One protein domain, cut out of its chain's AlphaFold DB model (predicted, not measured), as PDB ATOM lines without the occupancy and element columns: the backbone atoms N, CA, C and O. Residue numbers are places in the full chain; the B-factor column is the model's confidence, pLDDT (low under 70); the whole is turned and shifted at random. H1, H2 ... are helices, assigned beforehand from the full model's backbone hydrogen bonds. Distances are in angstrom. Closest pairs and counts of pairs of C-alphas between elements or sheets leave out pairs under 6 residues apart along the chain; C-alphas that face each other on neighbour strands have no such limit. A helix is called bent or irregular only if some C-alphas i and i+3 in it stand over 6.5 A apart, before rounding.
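Overview. This is residues 2 to 23 and 43 to 66 of the 70 residues of a protein of Plautia stali symbiont (UniProt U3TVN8). A small head, made of the short, irregular helix H1 and the loop stretches before and after it, sits at one end of a long helical arm, H2. Of H2, residues 62 to 63 alone touch H1, while residues 45 to 51 and 53 to 58, which belong to H2 but for residue 45, stand free and stick out from the head. The printed part has 46 residues with two named helices, H1 then H2, and no named strand, and its class is all helix. It is only just extended, close to loose, with a radius of gyration of the C-alphas of 14.5 A, and it spans 44 by 18 by 14 A.

Arrangement. Start from Gly 2 and read on to H1, residues 8 to 16. It is irregular: C-alphas 10 and 13 are 7.8 A apart, and its line is a rough one. Beyond the cut, look for H2, residues 46 to 64, which touches H1 with residues 62 to 63 alone. Their closest C-alphas are those of Trp 8 and Thr 63, 7.4 A apart. The two helices run the same way at a steep tilt of 51 degrees, with their centres 18.0 A apart. In H2 every O i to N i+4 pair is within hydrogen-bond range; in H1 it is 3 of 5.

Along the chain. Find C-alpha 8 at (228.377, 225.808, 193.954); from there H1 runs 11.2 A to C-alpha 16. Then find C-alpha 46 at (212.062, 214.291, 215.375), where H2 begins; it runs 27.2 A to C-alpha 64 at (234.219, 222.465, 201.861).

Size, cuts and confidence. The C-alphas farthest apart are those of Gly 2 and Pro 46, at 44.8 A. Residues 24 to 42 are not printed; the link from H1 to H2 runs across this cut, and C-alphas 23 and 43 are 40.9 A apart. The mean pLDDT of the printed part is 92.5, and no printed residue is under 70.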
ATOM      1  N   GLY A   2     229.091 229.847 176.533       93.88
ATOM      2  CA  GLY A   2     228.963 231.030 177.379       93.88
ATOM      3  C   GLY A   2     229.414 230.760 178.808       93.88
ATOM      4  O   GLY A   2     229.781 229.637 179.145       93.88
ATOM      5  N   ILE A   3     229.374 231.805 179.627       95.38
ATOM      6  CA  ILE A   3     229.743 231.778 181.043       95.38
ATOM      7  C   ILE A   3     228.469 232.020 181.852       95.38
ATOM      8  O   ILE A   3     227.613 232.802 181.441       95.38
ATOM      9  N   ALA A   4     228.337 231.353 182.996       94.62
ATOM     10  CA  ALA A   4     227.223 231.549 183.914       94.62
ATOM     11  C   ALA A   4     227.734 231.706 185.349       94.62
ATOM     12  O   ALA A   4     228.641 230.993 185.772       94.62
ATOM     13  N   TYR A   5     227.109 232.611 186.101       93.25
ATOM     14  CA  TYR A   5     227.272 232.705 187.549       93.25
ATOM     15  C   TYR A   5     226.199 231.841 188.219       93.25
ATOM     16  O   TYR A   5     225.002 232.045 188.001       93.25
ATOM     17  N   LYS A   6     226.625 230.824 188.972       92.94
ATOM     18  CA  LYS A   6     225.763 229.794 189.568       92.94
ATOM     19  C   LYS A   6     226.228 229.451 190.976       92.94
ATOM     20  O   LYS A   6     227.385 229.681 191.325       92.94
ATOM     21  N   SER A   7     225.324 228.879 191.770       92.00
ATOM     22  CA  SER A   7     225.684 228.387 193.096       92.00
ATOM     23  C   SER A   7     226.598 227.167 192.974       92.00
ATOM     24  O   SER A   7     226.465 226.370 192.046       92.00
ATOM     25  N   TRP A   8     227.511 226.988 193.932       91.50
ATOM     26  CA  TRP A   8     228.377 225.808 193.954       91.50
ATOM     27  C   TRP A   8     227.580 224.502 193.991       91.50
ATOM     28  O   TRP A   8     227.941 223.545 193.315       91.50
ATOM     29  N   LEU A   9     226.484 224.469 194.753       92.06
ATOM     30  CA  LEU A   9     225.655 223.273 194.897       92.06
ATOM     31  C   LEU A   9     225.075 222.805 193.557       92.06
ATOM     32  O   LEU A   9     224.980 221.600 193.350       92.06
ATOM     33  N   ASP A  10     224.775 223.730 192.641       93.44
ATOM     34  CA  ASP A  10     224.227 223.395 191.322       93.44
ATOM     35  C   ASP A  10     225.265 222.764 190.385       93.44
ATOM     36  O   ASP A  10     224.901 221.959 189.534       93.44
ATOM     37  N   VAL A  11     226.543 223.145 190.505       93.81
ATOM     38  CA  VAL A  11     227.577 222.835 189.493       93.81
ATOM     39  C   VAL A  11     228.741 221.994 190.016       93.81
ATOM     40  O   VAL A  11     229.571 221.554 189.225       93.81
ATOM     41  N   CYS A  12     228.838 221.749 191.328       92.44
ATOM     42  CA  CYS A  12     229.991 221.066 191.926       92.44
ATOM     43  C   CYS A  12     230.253 219.682 191.320       92.44
ATOM     44  O   CYS A  12     231.405 219.273 191.205       92.44
ATOM     45  N   ASP A  13     229.203 218.969 190.907       94.25
ATOM     46  CA  ASP A  13     229.347 217.671 190.258       94.25
ATOM     47  C   ASP A  13     229.931 217.783 188.848       94.25
ATOM     48  O   ASP A  13     230.858 217.054 188.503       94.25
ATOM     49  N   ASP A  14     229.449 218.735 188.054       94.88
ATOM     50  CA  ASP A  14     229.971 218.992 186.714       94.88
ATOM     51  C   ASP A  14     231.427 219.467 186.748       94.88
ATOM     52  O   ASP A  14     232.227 219.034 185.918       94.88
ATOM     53  N   ILE A  15     231.787 220.304 187.729       93.00
ATOM     54  CA  ILE A  15     233.172 220.732 187.968       93.00
ATOM     55  C   ILE A  15     234.048 219.522 188.329       93.00
ATOM     56  O   ILE A  15     235.126 219.359 187.763       93.00
ATOM     57  N   ARG A  16     233.581 218.632 189.220       91.31
ATOM     58  CA  ARG A  16     234.313 217.408 189.609       91.31
ATOM     59  C   ARG A  16     234.549 216.454 188.437       91.31
ATOM     60  O   ARG A  16     235.580 215.791 188.398       91.31
ATOM     61  N   HIS A  17     233.619 216.393 187.489       95.50
ATOM     62  CA  HIS A  17     233.722 215.540 186.303       95.50
ATOM     63  C   HIS A  17     234.340 216.242 185.081       95.50
ATOM     64  O   HIS A  17     234.348 215.662 183.997       95.50
ATOM     65  N   GLY A  18     234.820 217.484 185.219       94.06
ATOM     66  CA  GLY A  18     235.437 218.241 184.123       94.06
ATOM     67  C   GLY A  18     234.472 218.644 183.001       94.06
ATOM     68  O   GLY A  18     234.914 218.984 181.907       94.06
ATOM     69  N   ARG A  19     233.156 218.601 183.248       96.06
ATOM     70  CA  ARG A  19     232.128 219.064 182.297       96.06
ATOM     71  C   ARG A  19     231.997 220.587 182.293       96.06
ATOM     72  O   ARG A  19     231.572 221.161 181.294       96.06
ATOM     73  N   LEU A  20     232.351 221.228 183.408       95.00
ATOM     74  CA  LEU A  20     232.424 222.679 183.565       95.00
ATOM     75  C   LEU A  20     233.807 223.087 184.082       95.00
ATOM     76  O   LEU A  20     234.479 222.317 184.768       95.00
ATOM     77  N   GLU A  21     234.192 224.330 183.804       93.25
ATOM     78  CA  GLU A  21     235.435 224.943 184.275       93.25
ATOM     79  C   GLU A  21     235.130 226.220 185.070       93.25
ATOM     80  O   GLU A  21     234.231 226.993 184.725       93.25
ATOM     81  N   ARG A  22     235.879 226.450 186.155       91.81
ATOM     82  CA  ARG A  22     235.756 227.675 186.952       91.81
ATOM     83  C   ARG A  22     236.428 228.837 186.231       91.81
ATOM     84  O   ARG A  22     237.646 228.870 186.097       91.81
ATOM     85  N   VAL A  23     235.639 229.840 185.872       92.19
ATOM     86  CA  VAL A  23     236.148 231.112 185.353       92.19
ATOM     87  C   VAL A  23     236.495 232.025 186.534       92.19
ATOM     88  O   VAL A  23     235.662 232.223 187.413       92.19
ATOM     89  N   GLN A  43     205.606 220.901 212.232       82.25
ATOM     90  CA  GLN A  43     206.351 220.264 211.141       82.25
ATOM     91  C   GLN A  43     207.802 219.973 211.540       82.25
ATOM     92  O   GLN A  43     208.443 219.142 210.912       82.25
ATOM     93  N   PHE A  44     208.316 220.567 212.624       85.94
ATOM     94  CA  PHE A  44     209.663 220.291 213.129       85.94
ATOM     95  C   PHE A  44     209.698 219.051 214.038       85.94
ATOM     96  O   PHE A  44     210.043 219.101 215.223       85.94
ATOM     97  N   SER A  45     209.280 217.924 213.467       93.06
ATOM     98  CA  SER A  45     209.235 216.616 214.119       93.06
ATOM     99  C   SER A  45     210.647 216.057 214.390       93.06
ATOM    100  O   SER A  45     211.631 216.555 213.833       93.06
ATOM    101  N   PRO A  46     210.789 215.000 215.218       94.31
ATOM    102  CA  PRO A  46     212.062 214.291 215.375       94.31
ATOM    103  C   PRO A  46     212.685 213.847 214.042       94.31
ATOM    104  O   PRO A  46     213.896 213.965 213.872       94.31
ATOM    105  N   ALA A  47     211.866 213.412 213.079       94.31
ATOM    106  CA  ALA A  47     212.336 213.004 211.756       94.31
ATOM    107  C   ALA A  47     212.914 214.183 210.956       94.31
ATOM    108  O   ALA A  47     213.992 214.063 210.381       94.31
ATOM    109  N   ILE A  48     212.259 215.351 210.978       94.56
ATOM    110  CA  ILE A  48     212.780 216.559 210.316       94.56
ATOM    111  C   ILE A  48     214.064 217.053 210.985       94.56
ATOM    112  O   ILE A  48     214.985 217.486 210.297       94.56
ATOM    113  N   ARG A  49     214.178 216.929 212.312       93.50
ATOM    114  CA  ARG A  49     215.436 217.209 213.021       93.50
ATOM    115  C   ARG A  49     216.567 216.290 212.566       93.50
ATOM    116  O   ARG A  49     217.662 216.785 212.314       93.50
ATOM    117  N   ALA A  50     216.306 214.989 212.443       96.00
ATOM    118  CA  ALA A  50     217.290 214.028 211.951       96.00
ATOM    119  C   ALA A  50     217.703 214.337 210.503       96.00
ATOM    120  O   ALA A  50     218.893 214.423 210.212       96.00
ATOM    121  N   LEU A  51     216.735 214.613 209.622       95.69
ATOM    122  CA  LEU A  51     216.999 215.025 208.244       95.69
ATOM    123  C   LEU A  51     217.841 216.304 208.182       95.69
ATOM    124  O   LEU A  51     218.809 216.361 207.435       95.69
ATOM    125  N   HIS A  52     217.509 217.314 208.987       95.19
ATOM    126  CA  HIS A  52     218.281 218.553 209.056       95.19
ATOM    127  C   HIS A  52     219.746 218.294 209.438       95.19
ATOM    128  O   HIS A  52     220.636 218.895 208.842       95.19
ATOM    129  N   GLN A  53     220.012 217.395 210.393       95.94
ATOM    130  CA  GLN A  53     221.387 217.021 210.745       95.94
ATOM    131  C   GLN A  53     222.101 216.313 209.589       95.94
ATOM    132  O   GLN A  53     223.215 216.699 209.245       95.94
ATOM    133  N   LEU A  54     221.446 215.343 208.944       96.94
ATOM    134  CA  LEU A  54     222.011 214.619 207.800       96.94
ATOM    135  C   LEU A  54     222.345 215.558 206.635       96.94
ATOM    136  O   LEU A  54     223.446 215.507 206.089       96.94
ATOM    137  N   LEU A  55     221.417 216.452 206.286       96.12
ATOM    138  CA  LEU A  55     221.629 217.456 205.245       96.12
ATOM    139  C   LEU A  55     222.780 218.387 205.612       96.12
ATOM    140  O   LEU A  55     223.631 218.662 204.775       96.12
ATOM    141  N   ARG A  56     222.837 218.853 206.863       94.81
ATOM    142  CA  ARG A  56     223.903 219.743 207.332       94.81
ATOM    143  C   ARG A  56     225.283 219.092 207.225       94.81
ATOM    144  O   ARG A  56     226.215 219.767 206.798       94.81
ATOM    145  N   GLU A  57     225.414 217.820 207.593       95.38
ATOM    146  CA  GLU A  57     226.668 217.062 207.464       95.38
ATOM    147  C   GLU A  57     227.074 216.936 205.988       95.38
ATOM    148  O   GLU A  57     228.166 217.342 205.594       95.38
ATOM    149  N   HIS A  58     226.149 216.478 205.142       93.88
ATOM    150  CA  HIS A  58     226.394 216.284 203.716       93.88
ATOM    151  C   HIS A  58     226.777 217.588 202.999       93.88
ATOM    152  O   HIS A  58     227.749 217.646 202.243       93.88
ATOM    153  N   LEU A  59     226.043 218.668 203.271       93.50
ATOM    154  CA  LEU A  59     226.281 219.972 202.660       93.50
ATOM    155  C   LEU A  59     227.590 220.600 203.137       93.50
ATOM    156  O   LEU A  59     228.243 221.286 202.353       93.50
ATOM    157  N   ARG A  60     228.024 220.345 204.378       91.31
ATOM    158  CA  ARG A  60     229.359 220.752 204.844       91.31
ATOM    159  C   ARG A  60     230.457 220.101 204.012       91.31
ATOM    160  O   ARG A  60     231.360 220.800 203.567       91.31
ATOM    161  N   THR A  61     230.352 218.802 203.737       90.69
ATOM    162  CA  THR A  61     231.314 218.097 202.879       90.69
ATOM    163  C   THR A  61     231.317 218.637 201.449       90.69
ATOM    164  O   THR A  61     232.382 218.785 200.852       90.69
ATOM    165  N   LEU A  62     230.146 218.961 200.891       89.94
ATOM    166  CA  LEU A  62     230.049 219.530 199.542       89.94
ATOM    167  C   LEU A  62     230.605 220.955 199.464       89.94
ATOM    168  O   LEU A  62     231.314 221.289 198.519       89.94
ATOM    169  N   THR A  63     230.294 221.799 200.446       88.44
ATOM    170  CA  THR A  63     230.711 223.211 200.463       88.44
ATOM    171  C   THR A  63     232.176 223.393 200.849       88.44
ATOM    172  O   THR A  63     232.798 224.348 200.395       88.44
ATOM    173  N   ALA A  64     232.778 222.458 201.592       86.19
ATOM    174  CA  ALA A  64     234.219 222.465 201.861       86.19
ATOM    175  C   ALA A  64     235.069 222.404 200.577       86.19
ATOM    176  O   ALA A  64     236.188 222.903 200.560       86.19
ATOM    177  N   GLN A  65     234.525 221.856 199.487       81.44
ATOM    178  CA  GLN A  65     235.198 221.764 198.185       81.44
ATOM    179  C   GLN A  65     235.291 223.112 197.446       81.44
ATOM    180  O   GLN A  65     235.975 223.204 196.431       81.44
ATOM    181  N   ILE A  66     234.593 224.153 197.922       77.38
ATOM    182  CA  ILE A  66     234.604 225.496 197.314       77.38
ATOM    183  C   ILE A  66     235.965 226.171 197.498       77.38
ATOM    184  O   ILE A  66     236.434 226.894 196.613       77.38
TER     185      ILE A  66